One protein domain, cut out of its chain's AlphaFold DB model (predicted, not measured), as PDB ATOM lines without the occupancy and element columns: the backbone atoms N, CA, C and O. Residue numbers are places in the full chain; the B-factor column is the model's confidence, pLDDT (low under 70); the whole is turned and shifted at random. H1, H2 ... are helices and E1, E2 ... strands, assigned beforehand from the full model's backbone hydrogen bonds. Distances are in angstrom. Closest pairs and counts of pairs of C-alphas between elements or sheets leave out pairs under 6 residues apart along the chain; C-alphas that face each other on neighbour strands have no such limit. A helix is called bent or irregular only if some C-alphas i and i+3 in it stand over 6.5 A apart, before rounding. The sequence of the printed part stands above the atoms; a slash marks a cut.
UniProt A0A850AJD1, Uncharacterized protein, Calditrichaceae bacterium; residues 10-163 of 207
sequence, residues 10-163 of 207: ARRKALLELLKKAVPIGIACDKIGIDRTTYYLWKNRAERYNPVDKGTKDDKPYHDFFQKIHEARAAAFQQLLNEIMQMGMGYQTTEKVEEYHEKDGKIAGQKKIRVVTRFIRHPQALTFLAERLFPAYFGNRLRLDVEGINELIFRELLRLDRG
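Overview. This is residues 10 to 163 of the 207 residues of an uncharacterized protein of Calditrichaceae bacterium (UniProt A0A850AJD1). Look first for a two-stranded hairpin, E1 and E2, that reaches away as a long arm from the end of the long helix H4. H1 and H3 pack on the earlier part of H4, H2 sits by H1 and H3, H5 lies beside the later part of H4, and H7 runs steeply across near that end. The printed part has 154 residues, with seven named helices and two named strands in the order H1 H2 H3 H4 E1 E2 H5 H6 H7; the sheet, E1 - E2, is antiparallel and the class is mostly helix. The whole is elongated, spanning 78 by 43 by 33 A, and only just extended, close to loose, with a radius of gyration of the C-alphas of 22.8 A.

Arrangement. Begin at the hairpin of E1, residues 92 to 101, and E2, residues 107 to 117, antiparallel at 160 degrees; N 96 and O 113, 2.9 A, and N 113 and O 96, 2.8 A, are within hydrogen-bond range. A tight link leads back to H4, residues 57 to 88, the hub, which touches three helices. With residues 77 to 88 alone it touches H5, residues 123 to 133, at a shallow tilt of 17 degrees, opposite ways; the closest C-alphas are those of Ile 84 and Pro 123, 6.2 A. With residues 65 to 76 alone H4 touches H1, residues 10 to 19, at a shallow tilt of 28 degrees, the same way; closest are C-alphas 73 and 19, 6.2 A. With residues 59 to 66 alone it touches H3, residues 36 to 48, at a steep tilt of 67 degrees; C-alphas 63 and 46 are closest, 4.0 A. H2, residues 25 to 31, touches H1, closest at C-alphas 28 and 18, 6.0 A, and touches H3 only at the corner, closest at C-alphas 29 and 36, 6.3 A. H6, residues 135 to 138, only just touches H5, only at the corner, with 3 pairs of C-alphas within 8 A, the closest being 138 and 131, 4.9 A. H7, residues 146 to 161, is close to but not clearly touching H4, its closest C-alphas being 153 and 85, 6.8 A; it is near H5. Every O i to N i+4 pair is within hydrogen-bond range in H1, H2, H3, H5 and H7, and 26 of 28 are in H4; H6 is too short for such a pair.

Along the chain. Find C-alpha 10 at (-67.241, 6.821, -18.997), where H1 begins. H4 runs 47.3 A from C-alpha 57 to C-alpha 88 at (-34.676, 24.341, -25.570); it is irregular, but only just, with C-alphas 58 and 61 6.9 A apart. E1 is 28.0 A long, E2 27.5 A, and H7 22.5 A, ending at C-alpha 161 at (-30.778, 10.765, -35.069).

Size, cuts and confidence. The two C-alphas farthest apart are those of Asp 53 and Lys 103, 81.0 A. The printed part has no cut and no long link. Residues 158 to 163, of which 158 to 161 belong to H7, stand free. The mean pLDDT of the printed part is 72.1; 74 residues are under 70, among them 135 to 163, and H7 has a mean of 49.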
ATOM      1  N   ALA A  10     -67.313   5.373 -18.806       93.94
ATOM      2  CA  ALA A  10     -67.241   6.821 -18.997       93.94
ATOM      3  C   ALA A  10     -66.132   7.466 -18.148       93.94
ATOM      4  O   ALA A  10     -65.366   8.287 -18.648       93.94
ATOM      5  N   ARG A  11     -65.986   7.037 -16.887       92.56
ATOM      6  CA  ARG A  11     -64.938   7.535 -15.982       92.56
ATOM      7  C   ARG A  11     -63.551   7.106 -16.400       92.56
ATOM      8  O   ARG A  11     -62.638   7.922 -16.388       92.56
ATOM      9  N   ARG A  12     -63.409   5.843 -16.805       94.31
ATOM     10  CA  ARG A  12     -62.144   5.318 -17.329       94.31
ATOM     11  C   ARG A  12     -61.674   6.147 -18.519       94.31
ATOM     12  O   ARG A  12     -60.533   6.592 -18.537       94.31
ATOM     13  N   LYS A  13     -62.577   6.417 -19.467       95.81
ATOM     14  CA  LYS A  13     -62.284   7.258 -20.632       95.81
ATOM     15  C   LYS A  13     -61.897   8.681 -20.218       95.81
ATOM     16  O   LYS A  13     -60.859   9.160 -20.654       95.81
ATOM     17  N   ALA A  14     -62.680   9.329 -19.355       95.50
ATOM     18  CA  ALA A  14     -62.397  10.692 -18.902       95.50
ATOM     19  C   ALA A  14     -61.042  10.810 -18.180       95.50
ATOM     20  O   ALA A  14     -60.278  11.732 -18.458       95.50
ATOM     21  N   LEU A  15     -60.718   9.855 -17.300       94.75
ATOM     22  CA  LEU A  15     -59.435   9.825 -16.600       94.75
ATOM     23  C   LEU A  15     -58.272   9.627 -17.584       94.75
ATOM     24  O   LEU A  15     -57.302  10.377 -17.528       94.75
ATOM     25  N   LEU A  16     -58.386   8.686 -18.528       94.94
ATOM     26  CA  LEU A  16     -57.357   8.458 -19.552       94.94
ATOM     27  C   LEU A  16     -57.098   9.701 -20.411       94.94
ATOM     28  O   LEU A  16     -55.944  10.037 -20.650       94.94
ATOM     29  N   GLU A  17     -58.144  10.410 -20.838       94.94
ATOM     30  CA  GLU A  17     -57.997  11.629 -21.647       94.94
ATOM     31  C   GLU A  17     -57.290  12.769 -20.898       94.94
ATOM     32  O   GLU A  17     -56.569  13.556 -21.510       94.94
ATOM     33  N   LEU A  18     -57.449  12.858 -19.574       92.50
ATOM     34  CA  LEU A  18     -56.701  13.815 -18.754       92.50
ATOM     35  C   LEU A  18     -55.241  13.385 -18.574       92.50
ATOM     36  O   LEU A  18     -54.339  14.212 -18.691       92.50
ATOM     37  N   LEU A  19     -54.996  12.096 -18.336       89.25
ATOM     38  CA  LEU A  19     -53.643  11.570 -18.133       89.25
ATOM     39  C   LEU A  19     -52.787  11.644 -19.405       89.25
ATOM     40  O   LEU A  19     -51.601  11.951 -19.308       89.25
ATOM     41  N   LYS A  20     -53.385  11.465 -20.593       90.69
ATOM     42  CA  LYS A  20     -52.719  11.706 -21.890       90.69
ATOM     43  C   LYS A  20     -52.211  13.141 -22.046       90.69
ATOM     44  O   LYS A  20     -51.250  13.370 -22.762       90.69
ATOM     45  N   LYS A  21     -52.837  14.103 -21.363       87.12
ATOM     46  CA  LYS A  21     -52.448  15.523 -21.359       87.12
ATOM     47  C   LYS A  21     -51.473  15.865 -20.226       87.12
ATOM     48  O   LYS A  21     -51.423  17.012 -19.794       87.12
ATOM     49  N   ALA A  22     -50.772  14.866 -19.685       85.69
ATOM     50  CA  ALA A  22     -49.846  15.002 -18.559       85.69
ATOM     51  C   ALA A  22     -50.470  15.603 -17.278       85.69
ATOM     52  O   ALA A  22     -49.755  16.113 -16.415       85.69
ATOM     53  N   VAL A  23     -51.799  15.543 -17.107       84.75
ATOM     54  CA  VAL A  23     -52.449  16.045 -15.885       84.75
ATOM     55  C   VAL A  23     -52.120  15.106 -14.714       84.75
ATOM     56  O   VAL A  23     -52.336  13.900 -14.836       84.75
ATOM     57  N   PRO A  24     -51.645  15.612 -13.557       83.94
ATOM     58  CA  PRO A  24     -51.385  14.781 -12.382       83.94
ATOM     59  C   PRO A  24     -52.628  14.011 -11.916       83.94
ATOM     60  O   PRO A  24     -53.729  14.561 -11.902       83.94
ATOM     61  N   ILE A  25     -52.443  12.766 -11.459       86.50
ATOM     62  CA  ILE A  25     -53.540  11.855 -11.068       86.50
ATOM     63  C   ILE A  25     -54.491  12.503 -10.058       86.50
ATOM     64  O   ILE A  25     -55.697  12.440 -10.252       86.50
ATOM     65  N   GLY A  26     -53.965  13.168  -9.022       83.62
ATOM     66  CA  GLY A  26     -54.797  13.829  -8.011       83.62
ATOM     67  C   GLY A  26     -55.741  14.867  -8.620       83.62
ATOM     68  O   GLY A  26     -56.943  14.800  -8.399       83.62
ATOM     69  N   ILE A  27     -55.213  15.746  -9.476       87.75
ATOM     70  CA  ILE A  27     -56.001  16.770 -10.178       87.75
ATOM     71  C   ILE A  27     -56.990  16.122 -11.154       87.75
ATOM     72  O   ILE A  27     -58.123  16.580 -11.293       87.75
ATOM     73  N   ALA A  28     -56.572  15.062 -11.846       89.62
ATOM     74  CA  ALA A  28     -57.432  14.353 -12.780       89.62
ATOM     75  C   ALA A  28     -58.620  13.689 -12.064       89.62
ATOM     76  O   ALA A  28     -59.744  13.814 -12.541       89.62
ATOM     77  N   CYS A  29     -58.382  13.057 -10.908       89.75
ATOM     78  CA  CYS A  29     -59.392  12.488 -10.013       89.75
ATOM     79  C   CYS A  29     -60.372  13.553  -9.497       89.75
ATOM     80  O   CYS A  29     -61.586  13.366  -9.614       89.75
ATOM     81  N   ASP A  30     -59.853  14.691  -9.031       88.62
ATOM     82  CA  ASP A  30     -60.665  15.803  -8.526       88.62
ATOM     83  C   ASP A  30     -61.590  16.350  -9.639       88.62
ATOM     84  O   ASP A  30     -62.790  16.531  -9.430       88.62
ATOM     85  N   LYS A  31     -61.077  16.502 -10.872       91.94
ATOM     86  CA  LYS A  31     -61.853  16.980 -12.037       91.94
ATOM     87  C   LYS A  31     -62.997  16.059 -12.465       91.94
ATOM     88  O   LYS A  31     -63.994  16.540 -12.993       91.94
ATOM     89  N   ILE A  32     -62.851  14.749 -12.287       92.44
ATOM     90  CA  ILE A  32     -63.872  13.756 -12.670       92.44
ATOM     91  C   ILE A  32     -64.768  13.345 -11.495       92.44
ATOM     92  O   ILE A  32     -65.621  12.468 -11.656       92.44
ATOM     93  N   GLY A  33     -64.579  13.958 -10.321       91.94
ATOM     94  CA  GLY A  33     -65.356  13.680  -9.116       91.94
ATOM     95  C   GLY A  33     -65.129  12.273  -8.557       91.94
ATOM     96  O   GLY A  33     -66.087  11.630  -8.118       91.94
ATOM     97  N   ILE A  34     -63.891  11.772  -8.629       90.88
ATOM     98  CA  ILE A  34     -63.481  10.483  -8.059       90.88
ATOM     99  C   ILE A  34     -62.530  10.748  -6.902       90.88
ATOM    100  O   ILE A  34     -61.519  11.420  -7.073       90.88
ATOM    101  N   ASP A  35     -62.829  10.173  -5.739       89.81
ATOM    102  CA  ASP A  35     -61.927  10.256  -4.597       89.81
ATOM    103  C   ASP A  35     -60.598   9.535  -4.877       89.81
ATOM    104  O   ASP A  35     -60.563   8.467  -5.500       89.81
ATOM    105  N   ARG A  36     -59.490  10.084  -4.375       87.50
ATOM    106  CA  ARG A  36     -58.154   9.513  -4.608       87.50
ATOM    107  C   ARG A  36     -58.039   8.100  -4.040       87.50
ATOM    108  O   ARG A  36     -57.439   7.241  -4.682       87.50
ATOM    109  N   THR A  37     -58.673   7.817  -2.903       89.06
ATOM    110  CA  THR A  37     -58.690   6.474  -2.302       89.06
ATOM    111  C   THR A  37     -59.335   5.470  -3.249       89.06
ATOM    112  O   THR A  37     -58.823   4.369  -3.424       89.06
ATOM    113  N   THR A  38     -60.412   5.866  -3.936       91.38
ATOM    114  CA  THR A  38     -61.071   5.014  -4.940       91.38
ATOM    115  C   THR A  38     -60.110   4.636  -6.065       91.38
ATOM    116  O   THR A  38     -60.058   3.473  -6.463       91.38
ATOM    117  N   TYR A  39     -59.319   5.592  -6.560       91.00
ATOM    118  CA  TYR A  39     -58.314   5.312  -7.585       91.00
ATOM    119  C   TYR A  39     -57.283   4.279  -7.107       91.00
ATOM    120  O   TYR A  39     -56.982   3.328  -7.831       91.00
ATOM    121  N   TYR A  40     -56.771   4.418  -5.881       89.44
ATOM    122  CA  TYR A  40     -55.809   3.462  -5.327       89.44
ATOM    123  C   TYR A  40     -56.430   2.089  -5.049       89.44
ATOM    124  O   TYR A  40     -55.771   1.076  -5.258       89.44
ATOM    125  N   LEU A  41     -57.713   2.016  -4.684       90.62
ATOM    126  CA  LEU A  41     -58.428   0.739  -4.587       90.62
ATOM    127  C   LEU A  41     -58.501   0.029  -5.946       90.62
ATOM    128  O   LEU A  41     -58.281  -1.179  -6.025       90.62
ATOM    129  N   TRP A  42     -58.763   0.771  -7.025       92.62
ATOM    130  CA  TRP A  42     -58.738   0.226  -8.384       92.62
ATOM    131  C   TRP A  42     -57.335  -0.222  -8.802       92.62
ATOM    132  O   TRP A  42     -57.206  -1.265  -9.440       92.62
ATOM    133  N   LYS A  43     -56.295   0.524  -8.409       92.19
ATOM    134  CA  LYS A  43     -54.890   0.155  -8.645       92.19
ATOM    135  C   LYS A  43     -54.534  -1.151  -7.945       92.19
ATOM    136  O   LYS A  43     -54.039  -2.071  -8.582       92.19
ATOM    137  N   ASN A  44     -54.871  -1.262  -6.664       88.75
ATOM    138  CA  ASN A  44     -54.593  -2.457  -5.874       88.75
ATOM    139  C   ASN A  44     -55.315  -3.688  -6.441       88.75
ATOM    140  O   ASN A  44     -54.784  -4.791  -6.383       88.75
ATOM    141  N   ARG A  45     -56.519  -3.519  -7.008       90.12
ATOM    142  CA  ARG A  45     -57.204  -4.594  -7.747       90.12
ATOM    143  C   ARG A  45     -56.467  -4.983  -9.026       90.12
ATOM    144  O   ARG A  45     -56.274  -6.166  -9.270       90.12
ATOM    145  N   ALA A  46     -56.013  -4.003  -9.806       89.69
ATOM    146  CA  ALA A  46     -55.240  -4.245 -11.023       89.69
ATOM    147  C   ALA A  46     -53.934  -5.021 -10.765       89.69
ATOM    148  O   ALA A  46     -53.555  -5.860 -11.579       89.69
ATOM    149  N   GLU A  47     -53.265  -4.755  -9.641       87.12
ATOM    150  CA  GLU A  47     -52.011  -5.411  -9.232       87.12
ATOM    151  C   GLU A  47     -52.208  -6.852  -8.751       87.12
ATOM    152  O   GLU A  47     -51.310  -7.677  -8.886       87.12
ATOM    153  N   ARG A  48     -53.392  -7.183  -8.223       85.75
ATOM    154  CA  ARG A  48     -53.739  -8.558  -7.822       85.75
ATOM    155  C   ARG A  48     -54.012  -9.473  -9.011       85.75
ATOM    156  O   ARG A  48     -54.044 -10.692  -8.850       85.75
ATOM    157  N   TYR A  49     -54.235  -8.909 -10.196       85.38
ATOM    158  CA  TYR A  49     -54.462  -9.698 -11.394       85.38
ATOM    159  C   TYR A  49     -53.151 -10.341 -11.861       85.38
ATOM    160  O   TYR A  49     -52.310  -9.689 -12.478       85.38
ATOM    161  N   ASN A  50     -53.008 -11.640 -11.596       78.12
ATOM    162  CA  ASN A  50     -51.960 -12.467 -12.178       78.12
ATOM    163  C   ASN A  50     -52.549 -13.326 -13.320       78.12
ATOM    164  O   ASN A  50     -53.409 -14.176 -13.052       78.12
ATOM    165  N   PRO A  51     -52.112 -13.139 -14.583       71.75
ATOM    166  CA  PRO A  51     -52.575 -13.946 -15.712       71.75
ATOM    167  C   PRO A  51     -52.138 -15.416 -15.623       71.75
ATOM    168  O   PRO A  51     -52.786 -16.266 -16.232       71.75
ATOM    169  N   VAL A  52     -51.079 -15.720 -14.862       74.94
ATOM    170  CA  VAL A  52     -50.538 -17.078 -14.694       74.94
ATOM    171  C   VAL A  52     -51.339 -17.868 -13.655       74.94
ATOM    172  O   VAL A  52     -51.744 -18.997 -13.920       74.94
ATOM    173  N   ASP A  53     -51.666 -17.250 -12.517       67.50
ATOM    174  CA  ASP A  53     -52.299 -17.938 -11.376       67.50
ATOM    175  C   ASP A  53     -53.834 -17.970 -11.415       67.50
ATOM    176  O   ASP A  53     -54.476 -18.296 -10.419       67.50
ATOM    177  N   LYS A  54     -54.461 -17.642 -12.555       56.97
ATOM    178  CA  LYS A  54     -55.919 -17.427 -12.639       56.97
ATOM    179  C   LYS A  54     -56.394 -16.476 -11.531       56.97
ATOM    180  O   LYS A  54     -57.314 -16.808 -10.780       56.97
ATOM    181  N   GLY A  55     -55.786 -15.289 -11.442       61.28
ATOM    182  CA  GLY A  55     -56.330 -14.213 -10.610       61.28
ATOM    183  C   GLY A  55     -57.836 -14.042 -10.850       61.28
ATOM    184  O   GLY A  55     -58.358 -14.422 -11.906       61.28
ATOM    185  N   THR A  56     -58.555 -13.496  -9.868       69.62
ATOM    186  CA  THR A  56     -60.005 -13.282  -9.954       69.62
ATOM    187  C   THR A  56     -60.335 -12.616 -11.289       69.62
ATOM    188  O   THR A  56     -59.870 -11.511 -11.563       69.62
ATOM    189  N   LYS A  57     -61.101 -13.292 -12.165       75.75
ATOM    190  CA  LYS A  57     -61.431 -12.786 -13.518       75.75
ATOM    191  C   LYS A  57     -62.029 -11.371 -13.476       75.75
ATOM    192  O   LYS A  57     -61.882 -10.611 -14.430       75.75
ATOM    193  N   ASP A  58     -62.636 -11.023 -12.347       84.81
ATOM    194  CA  ASP A  58     -63.220  -9.720 -12.035       84.81
ATOM    195  C   ASP A  58     -62.194  -8.578 -11.937       84.81
ATOM    196  O   ASP A  58     -62.565  -7.411 -12.083       84.81
ATOM    197  N   ASP A  59     -60.909  -8.888 -11.737       88.81
ATOM    198  CA  ASP A  59     -59.828  -7.905 -11.641       88.81
ATOM    199  C   ASP A  59     -59.221  -7.550 -13.013       88.81
ATOM    200  O   ASP A  59     -58.620  -6.483 -13.169       88.81
ATOM    201  N   LYS A  60     -59.458  -8.370 -14.051       89.38
ATOM    202  CA  LYS A  60     -58.963  -8.125 -15.419       89.38
ATOM    203  C   LYS A  60     -59.318  -6.725 -15.956       89.38
ATOM    204  O   LYS A  60     -58.429  -6.050 -16.469       89.38
ATOM    205  N   PRO A  61     -60.558  -6.210 -15.814       92.31
ATOM    206  CA  PRO A  61     -60.901  -4.874 -16.305       92.31
ATOM    207  C   PRO A  61     -60.122  -3.740 -15.628       92.31
ATOM    208  O   PRO A  61     -59.998  -2.662 -16.216       92.31
ATOM    209  N   TYR A  62     -59.652  -3.949 -14.394       93.31
ATOM    210  CA  TYR A  62     -58.790  -3.004 -13.687       93.31
ATOM    211  C   TYR A  62     -57.368  -3.099 -14.227       93.31
ATOM    212  O   TYR A  62     -56.776  -2.071 -14.541       93.31
ATOM    213  N   HIS A  63     -56.862  -4.315 -14.427       92.44
ATOM    214  CA  HIS A  63     -55.557  -4.545 -15.040       92.44
ATOM    215  C   HIS A  63     -55.436  -3.885 -16.422       92.44
ATOM    216  O   HIS A  63     -54.581  -3.022 -16.619       92.44
ATOM    217  N   ASP A  64     -56.362  -4.188 -17.337       92.56
ATOM    218  CA  ASP A  64     -56.394  -3.621 -18.694       92.56
ATOM    219  C   ASP A  64     -56.485  -2.083 -18.666       92.56
ATOM    220  O   ASP A  64     -55.943  -1.375 -19.515       92.56
ATOM    221  N   PHE A  65     -57.196  -1.534 -17.679       94.81
ATOM    222  CA  PHE A  65     -57.309  -0.092 -17.501       94.81
ATOM    223  C   PHE A  65     -55.992   0.545 -17.047       94.81
ATOM    224  O   PHE A  65     -55.623   1.599 -17.565       94.81
ATOM    225  N   PHE A  66     -55.272  -0.081 -16.116       93.75
ATOM    226  CA  PHE A  66     -53.988   0.432 -15.639       93.75
ATOM    227  C   PHE A  66     -52.874   0.282 -16.680       93.75
ATOM    228  O   PHE A  66     -52.055   1.191 -16.794       93.75
ATOM    229  N   GLN A  67     -52.902  -0.758 -17.521       92.88
ATOM    230  CA  GLN A  67     -52.038  -0.828 -18.708       92.88
ATOM    231  C   GLN A  67     -52.242   0.394 -19.619       92.88
ATOM    232  O   GLN A  67     -51.287   1.101 -19.936       92.88
ATOM    233  N   LYS A  68     -53.500   0.745 -19.922       94.44
ATOM    234  CA  LYS A  68     -53.827   1.951 -20.707       94.44
ATOM    235  C   LYS A  68     -53.401   3.251 -20.030       94.44
ATOM    236  O   LYS A  68     -53.076   4.218 -20.714       94.44
ATOM    237  N   ILE A  69     -53.404   3.307 -18.695       91.88
ATOM    238  CA  ILE A  69     -52.855   4.453 -17.955       91.88
ATOM    239  C   ILE A  69     -51.347   4.567 -18.189       91.88
ATOM    240  O   ILE A  69     -50.860   5.674 -18.415       91.88
ATOM    241  N   HIS A  70     -50.608   3.457 -18.143       88.06
ATOM    242  CA  HIS A  70     -49.169   3.462 -18.409       88.06
ATOM    243  C   HIS A  70     -48.861   3.926 -19.835       88.06
ATOM    244  O   HIS A  70     -48.040   4.826 -20.004       88.06
ATOM    245  N   GLU A  71     -49.580   3.410 -20.833       87.81
ATOM    246  CA  GLU A  71     -49.471   3.852 -22.230       87.81
ATOM    247  C   GLU A  71     -49.776   5.351 -22.382       87.81
ATOM    248  O   GLU A  71     -49.003   6.095 -22.984       87.81
ATOM    249  N   ALA A  72     -50.873   5.825 -21.779       86.94
ATOM    250  CA  ALA A  72     -51.251   7.235 -21.808       86.94
ATOM    251  C   ALA A  72     -50.180   8.138 -21.181       86.94
ATOM    252  O   ALA A  72     -49.894   9.210 -21.712       86.94
ATOM    253  N   ARG A  73     -49.570   7.708 -20.070       84.88
ATOM    254  CA  ARG A  73     -48.491   8.454 -19.411       84.88
ATOM    255  C   ARG A  73     -47.200   8.437 -20.221       84.88
ATOM    256  O   ARG A  73     -46.522   9.456 -20.243       84.88
ATOM    257  N   ALA A  74     -46.874   7.335 -20.892       82.12
ATOM    258  CA  ALA A  74     -45.727   7.265 -21.793       82.12
ATOM    259  C   ALA A  74     -45.901   8.197 -23.007       82.12
ATOM    260  O   ALA A  74     -44.978   8.923 -23.361       82.12
ATOM    261  N   ALA A  75     -47.101   8.255 -23.591       85.38
ATOM    262  CA  ALA A  75     -47.408   9.192 -24.673       85.38
ATOM    263  C   ALA A  75     -47.335  10.656 -24.203       85.38
ATOM    264  O   ALA A  75     -46.709  11.494 -24.852       85.38
ATOM    265  N   ALA A  76     -47.914  10.955 -23.035       81.56
ATOM    266  CA  ALA A  76     -47.825  12.277 -22.418       81.56
ATOM    267  C   ALA A  76     -46.368  12.677 -22.137       81.56
ATOM    268  O   ALA A  76     -45.990  13.834 -22.306       81.56
ATOM    269  N   PHE A  77     -45.543  11.711 -21.730       80.75
ATOM    270  CA  PHE A  77     -44.124  11.912 -21.491       80.75
ATOM    271  C   PHE A  77     -43.367  12.288 -22.768       80.75
ATOM    272  O   PHE A  77     -42.632  13.272 -22.776       80.75
ATOM    273  N   GLN A  78     -43.584  11.547 -23.856       83.31
ATOM    274  CA  GLN A  78     -42.990  11.856 -25.159       83.31
ATOM    275  C   GLN A  78     -43.402  13.245 -25.654       83.31
ATOM    276  O   GLN A  78     -42.564  13.999 -26.139       83.31
ATOM    277  N   GLN A  79     -44.676  13.613 -25.489       85.19
ATOM    278  CA  GLN A  79     -45.143  14.951 -25.837       85.19
ATOM    279  C   GLN A  79     -44.428  16.028 -25.009       85.19
ATOM    280  O   GLN A  79     -43.933  17.000 -25.574       85.19
ATOM    281  N   LEU A  80     -44.326  15.836 -23.692       79.81
ATOM    282  CA  LEU A  80     -43.644  16.768 -22.796       79.81
ATOM    283  C   LEU A  80     -42.162  16.930 -23.167       79.81
ATOM    284  O   LEU A  80     -41.662  18.050 -23.203       79.81
ATOM    285  N   LEU A  81     -41.469  15.831 -23.482       77.62
ATOM    286  CA  LEU A  81     -40.088  15.862 -23.967       77.62
ATOM    287  C   LEU A  81     -39.962  16.647 -25.270       77.62
ATOM    288  O   LEU A  81     -39.091  17.505 -25.374       77.62
ATOM    289  N   ASN A  82     -40.844  16.398 -26.238       80.94
ATOM    290  CA  ASN A  82     -40.846  17.124 -27.505       80.94
ATOM    291  C   ASN A  82     -41.073  18.625 -27.290       80.94
ATOM    292  O   ASN A  82     -40.401  19.438 -27.919       80.94
ATOM    293  N   GLU A  83     -41.972  19.005 -26.382       77.62
ATOM    294  CA  GLU A  83     -42.201  20.406 -26.019       77.62
ATOM    295  C   GLU A  83     -40.972  21.028 -25.336       77.62
ATOM    296  O   GLU A  83     -40.561  22.125 -25.711       77.62
ATOM    297  N   ILE A  84     -40.335  20.322 -24.393       73.56
ATOM    298  CA  ILE A  84     -39.086  20.767 -23.747       73.56
ATOM    299  C   ILE A  84     -37.978  20.942 -24.788       73.56
ATOM    300  O   ILE A  84     -37.299  21.965 -24.785       73.56
ATOM    301  N   MET A  85     -37.815  19.983 -25.700       71.81
ATOM    302  CA  MET A  85     -36.835  20.054 -26.782       71.81
ATOM    303  C   MET A  85     -37.109  21.233 -27.713       71.81
ATOM    304  O   MET A  85     -36.195  21.988 -28.020       71.81
ATOM    305  N   GLN A  86     -38.360  21.444 -28.132       72.94
ATOM    306  CA  GLN A  86     -38.734  22.590 -28.966       72.94
ATOM    307  C   GLN A  86     -38.464  23.927 -28.264       72.94
ATOM    308  O   GLN A  86     -37.992  24.867 -28.904       72.94
ATOM    309  N   MET A  87     -38.710  24.015 -26.952       68.00
ATOM    310  CA  MET A  87     -38.391  25.210 -26.163       68.00
ATOM    311  C   MET A  87     -36.881  25.399 -25.976       68.00
ATOM    312  O   MET A  87     -36.396  26.519 -26.111       68.00
ATOM    313  N   GLY A  88     -36.135  24.323 -25.714       65.50
ATOM    314  CA  GLY A  88     -34.676  24.341 -25.570       65.50
ATOM    315  C   GLY A  88     -33.959  24.698 -26.872       65.50
ATOM    316  O   GLY A  88     -32.993  25.453 -26.859       65.50
ATOM    317  N   MET A  89     -34.494  24.252 -28.011       62.84
ATOM    318  CA  MET A  89     -34.026  24.660 -29.335       62.84
ATOM    319  C   MET A  89     -34.339  26.130 -29.644       62.84
ATOM    320  O   MET A  89     -33.804  26.656 -30.610       62.84
ATOM    321  N   GLY A  90     -35.167  26.820 -28.848       53.62
ATOM    322  CA  GLY A  90     -35.326  28.277 -28.883       53.62
ATOM    323  C   GLY A  90     -35.982  28.856 -30.141       53.62
ATOM    324  O   GLY A  90     -36.105  30.077 -30.235       53.62
ATOM    325  N   TYR A  91     -36.424  28.027 -31.090       52.44
ATOM    326  CA  TYR A  91     -36.906  28.481 -32.391       52.44
ATOM    327  C   TYR A  91     -38.212  27.787 -32.767       52.44
ATOM    328  O   TYR A  91     -38.227  26.606 -33.110       52.44
ATOM    329  N   GLN A  92     -39.312  28.540 -32.791       56.91
ATOM    330  CA  GLN A  92     -40.475  28.131 -33.570       56.91
ATOM    331  C   GLN A  92     -40.312  28.718 -34.972       56.91
ATOM    332  O   GLN A  92     -40.300  29.939 -35.151       56.91
ATOM    333  N   THR A  93     -40.121  27.844 -35.958       54.16
ATOM    334  CA  THR A  93     -39.998  28.248 -37.358       54.16
ATOM    335  C   THR A  93     -41.373  28.176 -37.998       54.16
ATOM    336  O   THR A  93     -41.897  27.087 -38.215       54.16
ATOM    337  N   THR A  94     -41.970  29.327 -38.287       62.00
ATOM    338  CA  THR A  94     -43.219  29.404 -39.051       62.00
ATOM    339  C   THR A  94     -42.914  29.920 -40.447       62.00
ATOM    340  O   THR A  94     -42.299  30.978 -40.597       62.00
ATOM    341  N   GLU A  95     -43.339  29.190 -41.472       52.59
ATOM    342  CA  GLU A  95     -43.305  29.683 -42.847       52.59
ATOM    343  C   GLU A  95     -44.558  30.522 -43.102       52.59
ATOM    344  O   GLU A  95     -45.679  30.023 -43.007       52.59
ATOM    345  N   LYS A  96     -44.369  31.808 -43.406       65.00
ATOM    346  CA  LYS A  96     -45.418  32.657 -43.974       65.00
ATOM    347  C   LYS A  96     -45.150  32.813 -45.463       65.00
ATOM    348  O   LYS A  96     -44.031  33.128 -45.866       65.00
ATOM    349  N   VAL A  97     -46.173  32.589 -46.276       65.00
ATOM    350  CA  VAL A  97     -46.139  32.923 -47.700       65.00
ATOM    351  C   VAL A  97     -46.798  34.287 -47.839       65.00
ATOM    352  O   VAL A  97     -47.975  34.428 -47.518       65.00
ATOM    353  N   GLU A  98     -46.031  35.292 -48.249       71.25
ATOM    354  CA  GLU A  98     -46.581  36.585 -48.654       71.25
ATOM    355  C   GLU A  98     -46.719  36.591 -50.175       71.25
ATOM    356  O   GLU A  98     -45.756  36.334 -50.903       71.25
ATOM    357  N   GLU A  99     -47.933  36.848 -50.654       69.50
ATOM    358  CA  GLU A  99     -48.218  37.011 -52.077       69.50
ATOM    359  C   GLU A  99     -48.114  38.495 -52.433       69.50
ATOM    360  O   GLU A  99     -48.690  39.352 -51.760       69.50
ATOM    361  N   TYR A 100     -47.362  38.813 -53.483       64.62
ATOM    362  CA  TYR A 100     -47.298  40.167 -54.016       64.62
ATOM    363  C   TYR A 100     -48.312  40.307 -55.142       64.62
ATOM    364  O   TYR A 100     -48.292  39.535 -56.102       64.62
ATOM    365  N   HIS A 101     -49.173  41.314 -55.037       60.69
ATOM    366  CA  HIS A 101     -50.107  41.679 -56.094       60.69
ATOM    367  C   HIS A 101     -49.556  42.864 -56.894       60.69
ATOM    368  O   HIS A 101     -49.047  43.833 -56.329       60.69
ATOM    369  N   GLU A 102     -49.662  42.780 -58.214       61.28
ATOM    370  CA  GLU A 102     -49.437  43.895 -59.130       61.28
ATOM    371  C   GLU A 102     -50.550  44.949 -58.978       61.28
ATOM    372  O   GLU A 102     -51.621  44.657 -58.442       61.28
ATOM    373  N   LYS A 103     -50.332  46.177 -59.480       67.50
ATOM    374  CA  LYS A 103     -51.313  47.287 -59.397       67.50
ATOM    375  C   LYS A 103     -52.689  46.949 -59.997       67.50
ATOM    376  O   LYS A 103     -53.672  47.572 -59.611       67.50
ATOM    377  N   ASP A 104     -52.753  45.931 -60.853       72.94
ATOM    378  CA  ASP A 104     -53.971  45.444 -61.507       72.94
ATOM    379  C   ASP A 104     -54.631  44.253 -60.773       72.94
ATOM    380  O   ASP A 104     -55.531  43.605 -61.305       72.94
ATOM    381  N   GLY A 105     -54.173  43.914 -59.562       66.44
ATOM    382  CA  GLY A 105     -54.735  42.847 -58.720       66.44
ATOM    383  C   GLY A 105     -54.267  41.424 -59.056       66.44
ATOM    384  O   GLY A 105     -54.545  40.493 -58.297       66.44
ATOM    385  N   LYS A 106     -53.514  41.230 -60.146       66.19
ATOM    386  CA  LYS A 106     -52.907  39.932 -60.491       66.19
ATOM    387  C   LYS A 106     -51.747  39.599 -59.547       66.19
ATOM    388  O   LYS A 106     -50.980  40.479 -59.171       66.19
ATOM    389  N   ILE A 107     -51.621  38.329 -59.156       65.38
ATOM    390  CA  ILE A 107     -50.520  37.853 -58.303       65.38
ATOM    391  C   ILE A 107     -49.230  37.880 -59.136       65.38
ATOM    392  O   ILE A 107     -49.089  37.112 -60.084       65.38
ATOM    393  N   ALA A 108     -48.306  38.773 -58.785       66.88
ATOM    394  CA  ALA A 108     -47.020  38.963 -59.456       66.88
ATOM    395  C   ALA A 108     -45.950  37.969 -58.966       66.88
ATOM    396  O   ALA A 108     -44.944  37.744 -59.638       66.88
ATOM    397  N   GLY A 109     -46.159  37.349 -57.801       71.75
ATOM    398  CA  GLY A 109     -45.295  36.295 -57.276       71.75
ATOM    399  C   GLY A 109     -45.552  35.984 -55.804       71.75
ATOM    400  O   GLY A 109     -46.282  36.696 -55.118       71.75
ATOM    401  N   GLN A 110     -44.924  34.918 -55.310       72.50
ATOM    402  CA  GLN A 110     -44.961  34.520 -53.900       72.50
ATOM    403  C   GLN A 110     -43.560  34.612 -53.297       72.50
ATOM    404  O   GLN A 110     -42.594  34.117 -53.882       72.50
ATOM    405  N   LYS A 111     -43.438  35.185 -52.099       65.62
ATOM    406  CA  LYS A 111     -42.208  35.139 -51.302       65.62
ATOM    407  C   LYS A 111     -42.451  34.338 -50.038       65.62
ATOM    408  O   LYS A 111     -43.281  34.680 -49.200       65.62
ATOM    409  N   LYS A 112     -41.683  33.261 -49.894       56.50
ATOM    410  CA  LYS A 112     -41.630  32.488 -48.655       56.50
ATOM    411  C   LYS A 112     -40.765  33.238 -47.652       56.50
ATOM    412  O   LYS A 112     -39.560  33.381 -47.851       56.50
ATOM    413  N   ILE A 113     -41.378  33.720 -46.581       63.81
ATOM    414  CA  ILE A 113     -40.688  34.342 -45.457       63.81
ATOM    415  C   ILE A 113     -40.667  33.335 -44.315       63.81
ATOM    416  O   ILE A 113     -41.699  32.926 -43.780       63.81
ATOM    417  N   ARG A 114     -39.459  32.925 -43.933       49.81
ATOM    418  CA  ARG A 114     -39.238  32.064 -42.778       49.81
ATOM    419  C   ARG A 114     -39.149  32.949 -41.538       49.81
ATOM    420  O   ARG A 114     -38.147  33.631 -41.340       49.81
ATOM    421  N   VAL A 115     -40.203  32.974 -40.728       55.31
ATOM    422  CA  VAL A 115     -40.218  33.731 -39.472       55.31
ATOM    423  C   VAL A 115     -39.756  32.805 -38.357       55.31
ATOM    424  O   VAL A 115     -40.414  31.812 -38.044       55.31
ATOM    425  N   VAL A 116     -38.609  33.130 -37.770       51.59
ATOM    426  CA  VAL A 116     -38.063  32.431 -36.608       51.59
ATOM    427  C   VAL A 116     -38.459  33.219 -35.365       51.59
ATOM    428  O   VAL A 116     -37.922  34.294 -35.109       51.59
ATOM    429  N   THR A 117     -39.424  32.706 -34.603       53.22
ATOM    430  CA  THR A 117     -39.864  33.355 -33.360       53.22
ATOM    431  C   THR A 117     -39.134  32.723 -32.182       53.22
ATOM    432  O   THR A 117     -39.247  31.516 -31.952       53.22
ATOM    433  N   ARG A 118     -38.377  33.534 -31.432       47.69
ATOM    434  CA  ARG A 118     -37.687  33.101 -30.211       47.69
ATOM    435  C   ARG A 118     -38.640  33.207 -29.027       47.69
ATOM    436  O   ARG A 118     -38.912  34.304 -28.547       47.69
ATOM    437  N   PHE A 119     -39.143  32.077 -28.546       52.53
ATOM    438  CA  PHE A 119     -39.929  32.042 -27.316       52.53
ATOM    439  C   PHE A 119     -39.017  31.763 -26.126       52.53
ATOM    440  O   PHE A 119     -38.492  30.665 -25.981       52.53
ATOM    441  N   ILE A 120     -38.877  32.743 -25.236       50.47
ATOM    442  CA  ILE A 120     -38.310  32.530 -23.902       50.47
ATOM    443  C   ILE A 120     -39.462  32.068 -23.000       50.47
ATOM    444  O   ILE A 120     -39.997  32.833 -22.204       50.47
ATOM    445  N   ARG A 121     -39.935  30.829 -23.169       53.12
ATOM    446  CA  ARG A 121     -40.740  30.181 -22.121       53.12
ATOM    447  C   ARG A 121     -39.771  29.443 -21.214       53.12
ATOM    448  O   ARG A 121     -38.958  28.684 -21.721       53.12
ATOM    449  N   HIS A 122     -39.834  29.693 -19.904       56.03
ATOM    450  CA  HIS A 122     -38.942  29.075 -18.918       56.03
ATOM    451  C   HIS A 122     -39.045  27.539 -18.997       56.03
ATOM    452  O   HIS A 122     -40.025  26.983 -18.490       56.03
ATOM    453  N   PRO A 123     -38.048  26.831 -19.569       63.09
ATOM    454  CA  PRO A 123     -38.085  25.370 -19.685       63.09
ATOM    455  C   PRO A 123     -38.128  24.706 -18.301       63.09
ATOM    456  O   PRO A 123     -38.666  23.617 -18.143       63.09
ATOM    457  N   GLN A 124     -37.662  25.426 -17.278       66.00
ATOM    458  CA  GLN A 124     -37.660  25.039 -15.870       66.00
ATOM    459  C   GLN A 124     -39.020  24.535 -15.369       66.00
ATOM    460  O   GLN A 124     -39.054  23.550 -14.644       66.00
ATOM    461  N   ALA A 125     -40.142  25.150 -15.766       63.03
ATOM    462  CA  ALA A 125     -41.463  24.718 -15.298       63.03
ATOM    463  C   ALA A 125     -41.871  23.346 -15.870       63.03
ATOM    464  O   ALA A 125     -42.468  22.534 -15.163       63.03
ATOM    465  N   LEU A 126     -41.519  23.069 -17.130       65.62
ATOM    466  CA  LEU A 126     -41.778  21.776 -17.765       65.62
ATOM    467  C   LEU A 126     -40.795  20.708 -17.294       65.62
ATOM    468  O   LEU A 126     -41.217  19.585 -17.038       65.62
ATOM    469  N   THR A 127     -39.523  21.058 -17.103       68.00
ATOM    470  CA  THR A 127     -38.520  20.159 -16.516       68.00
ATOM    471  C   THR A 127     -38.903  19.769 -15.087       68.00
ATOM    472  O   THR A 127     -38.849  18.598 -14.726       68.00
ATOM    473  N   PHE A 128     -39.394  20.722 -14.295       68.12
ATOM    474  CA  PHE A 128     -39.894  20.465 -12.945       68.12
ATOM    475  C   PHE A 128     -41.158  19.594 -12.935       68.12
ATOM    476  O   PHE A 128     -41.326  18.715 -12.084       68.12
ATOM    477  N   LEU A 129     -42.060  19.797 -13.900       66.25
ATOM    478  CA  LEU A 129     -43.226  18.932 -14.078       66.25
ATOM    479  C   LEU A 129     -42.809  17.510 -14.491       66.25
ATOM    480  O   LEU A 129     -43.327  16.541 -13.933       66.25
ATOM    481  N   ALA A 130     -41.858  17.381 -15.421       72.00
ATOM    482  CA  ALA A 130     -41.282  16.111 -15.852       72.00
ATOM    483  C   ALA A 130     -40.668  15.346 -14.673       72.00
ATOM    484  O   ALA A 130     -40.932  14.154 -14.515       72.00
ATOM    485  N   GLU A 131     -39.940  16.040 -13.797       75.12
ATOM    486  CA  GLU A 131     -39.331  15.462 -12.601       75.12
ATOM    487  C   GLU A 131     -40.359  14.829 -11.662       75.12
ATOM    488  O   GLU A 131     -40.210  13.681 -11.244       75.12
ATOM    489  N   ARG A 132     -41.458  15.538 -11.386       68.44
ATOM    490  CA  ARG A 132     -42.517  15.035 -10.499       68.44
ATOM    491  C   ARG A 132     -43.342  13.917 -11.113       68.44
ATOM    492  O   ARG A 132     -43.801  13.026 -10.399       68.44
ATOM    493  N   LEU A 133     -43.578  13.974 -12.420       66.38
ATOM    494  CA  LEU A 133     -44.378  12.965 -13.107       66.38
ATOM    495  C   LEU A 133     -43.577  11.696 -13.413       66.38
ATOM    496  O   LEU A 133     -44.172  10.615 -13.449       66.38
ATOM    497  N   PHE A 134     -42.261  11.810 -13.608       71.38
ATOM    498  CA  PHE A 134     -41.387  10.734 -14.078       71.38
ATOM    499  C   PHE A 134     -40.045  10.708 -13.318       71.38
ATOM    500  O   PHE A 134     -38.976  10.776 -13.929       71.38
ATOM    501  N   PRO A 135     -40.056  10.556 -11.981       69.12
ATOM    502  CA  PRO A 135     -38.854  10.695 -11.157       69.12
ATOM    503  C   PRO A 135     -37.768   9.662 -11.480       69.12
ATOM    504  O   PRO A 135     -36.589   9.971 -11.369       69.12
ATOM    505  N   ALA A 136     -38.126   8.465 -11.957       65.50
ATOM    506  CA  ALA A 136     -37.144   7.463 -12.386       65.50
ATOM    507  C   ALA A 136     -36.247   7.947 -13.544       65.50
ATOM    508  O   ALA A 136     -35.112   7.494 -13.670       65.50
ATOM    509  N   TYR A 137     -36.740   8.877 -14.368       63.66
ATOM    510  CA  TYR A 137     -36.020   9.412 -15.525       63.66
ATOM    511  C   TYR A 137     -35.304  10.738 -15.213       63.66
ATOM    512  O   TYR A 137     -34.271  11.025 -15.810       63.66
ATOM    513  N   PHE A 138     -35.812  11.520 -14.255       62.06
ATOM    514  CA  PHE A 138     -35.358  12.898 -13.993       62.06
ATOM    515  C   PHE A 138     -34.852  13.156 -12.566       62.06
ATOM    516  O   PHE A 138     -33.987  14.006 -12.370       62.06
ATOM    517  N   GLY A 139     -35.342  12.413 -11.573       49.34
ATOM    518  CA  GLY A 139     -35.231  12.734 -10.144       49.34
ATOM    519  C   GLY A 139     -33.846  12.570  -9.515       49.34
ATOM    520  O   GLY A 139     -33.605  13.130  -8.455       49.34
ATOM    521  N   ASN A 140     -32.911  11.861 -10.158       49.94
ATOM    522  CA  ASN A 140     -31.540  11.691  -9.641       49.94
ATOM    523  C   ASN A 140     -30.462  12.372 -10.492       49.94
ATOM    524  O   ASN A 140     -29.290  12.342 -10.121       49.94
ATOM    525  N   ARG A 141     -30.818  12.968 -11.637       46.88
ATOM    526  CA  ARG A 141     -29.838  13.590 -12.541       46.88
ATOM    527  C   ARG A 141     -30.009  15.093 -12.699       46.88
ATOM    528  O   ARG A 141     -29.077  15.705 -13.167       46.88
ATOM    529  N   LEU A 142     -31.104  15.715 -12.258       44.88
ATOM    530  CA  LEU A 142     -31.352  17.157 -12.430       44.88
ATOM    531  C   LEU A 142     -30.924  18.047 -11.244       44.88
ATOM    532  O   LEU A 142     -31.522  19.088 -10.999       44.88
ATOM    533  N   ARG A 143     -29.793  17.744 -10.591       45.78
ATOM    534  CA  ARG A 143     -28.908  18.822 -10.084       45.78
ATOM    535  C   ARG A 143     -28.048  19.392 -11.223       45.78
ATOM    536  O   ARG A 143     -26.893  19.744 -11.029       45.78
ATOM    537  N   LEU A 144     -28.590  19.395 -12.432       42.59
ATOM    538  CA  LEU A 144     -27.924  19.915 -13.604       42.59
ATOM    539  C   LEU A 144     -28.347  21.372 -13.720       42.59
ATOM    540  O   LEU A 144     -29.532  21.693 -13.840       42.59
ATOM    541  N   ASP A 145     -27.352  22.239 -13.635       46.03
ATOM    542  CA  ASP A 145     -27.402  23.572 -14.210       46.03
ATOM    543  C   ASP A 145     -27.878  23.528 -15.680       46.03
ATOM    544  O   ASP A 145     -28.087  22.475 -16.293       46.03
ATOM    545  N   VAL A 146     -28.108  24.704 -16.262       44.75
ATOM    546  CA  VAL A 146     -28.578  24.842 -17.652       44.75
ATOM    547  C   VAL A 146     -27.700  24.044 -18.634       44.75
ATOM    548  O   VAL A 146     -28.217  23.517 -19.618       44.75
ATOM    549  N   GLU A 147     -26.405  23.892 -18.344       45.22
ATOM    550  CA  GLU A 147     -25.460  23.098 -19.137       45.22
ATOM    551  C   GLU A 147     -25.788  21.606 -19.112       45.22
ATOM    552  O   GLU A 147     -25.848  20.967 -20.161       45.22
ATOM    553  N   GLY A 148     -26.109  21.048 -17.951       47.41
ATOM    554  CA  GLY A 148     -26.461  19.641 -17.869       47.41
ATOM    555  C   GLY A 148     -27.831  19.275 -18.458       47.41
ATOM    556  O   GLY A 148     -28.004  18.170 -18.976       47.41
ATOM    557  N   ILE A 149     -28.800  20.201 -18.459       50.50
ATOM    558  CA  ILE A 149     -30.057  20.024 -19.211       50.50
ATOM    559  C   ILE A 149     -29.765  19.968 -20.716       50.50
ATOM    560  O   ILE A 149     -30.303  19.106 -21.417       50.50
ATOM    561  N   ASN A 150     -28.882  20.842 -21.206       47.31
ATOM    562  CA  ASN A 150     -28.471  20.862 -22.609       47.31
ATOM    563  C   ASN A 150     -27.718  19.582 -23.003       47.31
ATOM    564  O   ASN A 150     -28.004  19.025 -24.058       47.31
ATOM    565  N   GLU A 151     -26.834  19.067 -22.146       51.44
ATOM    566  CA  GLU A 151     -26.118  17.797 -22.346       51.44
ATOM    567  C   GLU A 151     -27.093  16.607 -22.470       51.44
ATOM    568  O   GLU A 151     -26.926  15.731 -23.323       51.44
ATOM    569  N   LEU A 152     -28.149  16.578 -21.649       50.88
ATOM    570  CA  LEU A 152     -29.143  15.501 -21.662       50.88
ATOM    571  C   LEU A 152     -30.037  15.560 -22.911       50.88
ATOM    572  O   LEU A 152     -30.284  14.530 -23.539       50.88
ATOM    573  N   ILE A 153     -30.466  16.765 -23.304       53.22
ATOM    574  CA  ILE A 153     -31.195  17.005 -24.558       53.22
ATOM    575  C   ILE A 153     -30.322  16.627 -25.762       53.22
ATOM    576  O   ILE A 153     -30.797  15.955 -26.674       53.22
ATOM    577  N   PHE A 154     -29.039  16.998 -25.752       51.91
ATOM    578  CA  PHE A 154     -28.095  16.693 -26.825       51.91
ATOM    579  C   PHE A 154     -27.860  15.184 -26.981       51.91
ATOM    580  O   PHE A 154     -27.873  14.669 -28.097       51.91
ATOM    581  N   ARG A 155     -27.724  14.443 -25.873       54.38
ATOM    582  CA  ARG A 155     -27.593  12.977 -25.909       54.38
ATOM    583  C   ARG A 155     -28.833  12.283 -26.457       54.38
ATOM    584  O   ARG A 155     -28.691  11.347 -27.243       54.38
ATOM    585  N   GLU A 156     -30.027  12.732 -26.080       52.00
ATOM    586  CA  GLU A 156     -31.258  12.096 -26.555       52.00
ATOM    587  C   GLU A 156     -31.571  12.463 -28.013       52.00
ATOM    588  O   GLU A 156     -32.007  11.609 -28.784       52.00
ATOM    589  N   LEU A 157     -31.230  13.685 -28.438       47.66
ATOM    590  CA  LEU A 157     -31.230  14.081 -29.848       47.66
ATOM    591  C   LEU A 157     -30.290  13.202 -30.684       47.66
ATOM    592  O   LEU A 157     -30.706  12.674 -31.712       47.66
ATOM    593  N   LEU A 158     -29.059  12.969 -30.217       51.38
ATOM    594  CA  LEU A 158     -28.102  12.080 -30.887       51.38
ATOM    595  C   LEU A 158     -28.577  10.620 -30.947       51.38
ATOM    596  O   LEU A 158     -28.220   9.894 -31.874       51.38
ATOM    597  N   ARG A 159     -29.365  10.173 -29.967       51.69
ATOM    598  CA  ARG A 159     -29.945   8.823 -29.928       51.69
ATOM    599  C   ARG A 159     -31.099   8.660 -30.922       51.69
ATOM    600  O   ARG A 159     -31.223   7.600 -31.531       51.69
ATOM    601  N   LEU A 160     -31.918   9.694 -31.106       44.25
ATOM    602  CA  LEU A 160     -33.000   9.706 -32.094       44.25
ATOM    603  C   LEU A 160     -32.469   9.808 -33.532       44.25
ATOM    604  O   LEU A 160     -32.997   9.140 -34.418       44.25
ATOM    605  N   ASP A 161     -31.394  10.569 -33.747       45.72
ATOM    606  CA  ASP A 161     -30.778  10.765 -35.069       45.72
ATOM    607  C   ASP A 161     -30.033   9.511 -35.575       45.72
ATOM    608  O   ASP A 161     -29.933   9.266 -36.773       45.72
ATOM    609  N   ARG A 162     -29.573   8.642 -34.662       46.62
ATOM    610  CA  ARG A 162     -28.914   7.361 -34.994       46.62
ATOM    611  C   ARG A 162     -29.866   6.178 -35.192       46.62
ATOM    612  O   ARG A 162     -29.409   5.041 -35.204       46.62
ATOM    613  N   GLY A 163     -31.169   6.414 -35.346       42.66
ATOM    614  CA  GLY A 163     -32.110   5.346 -35.680       42.66
ATOM    615  C   GLY A 163     -32.308   4.326 -34.555       42.66
ATOM    616  O   GLY A 163     -32.132   3.138 -34.766       42.66
TER     617      GLY A 163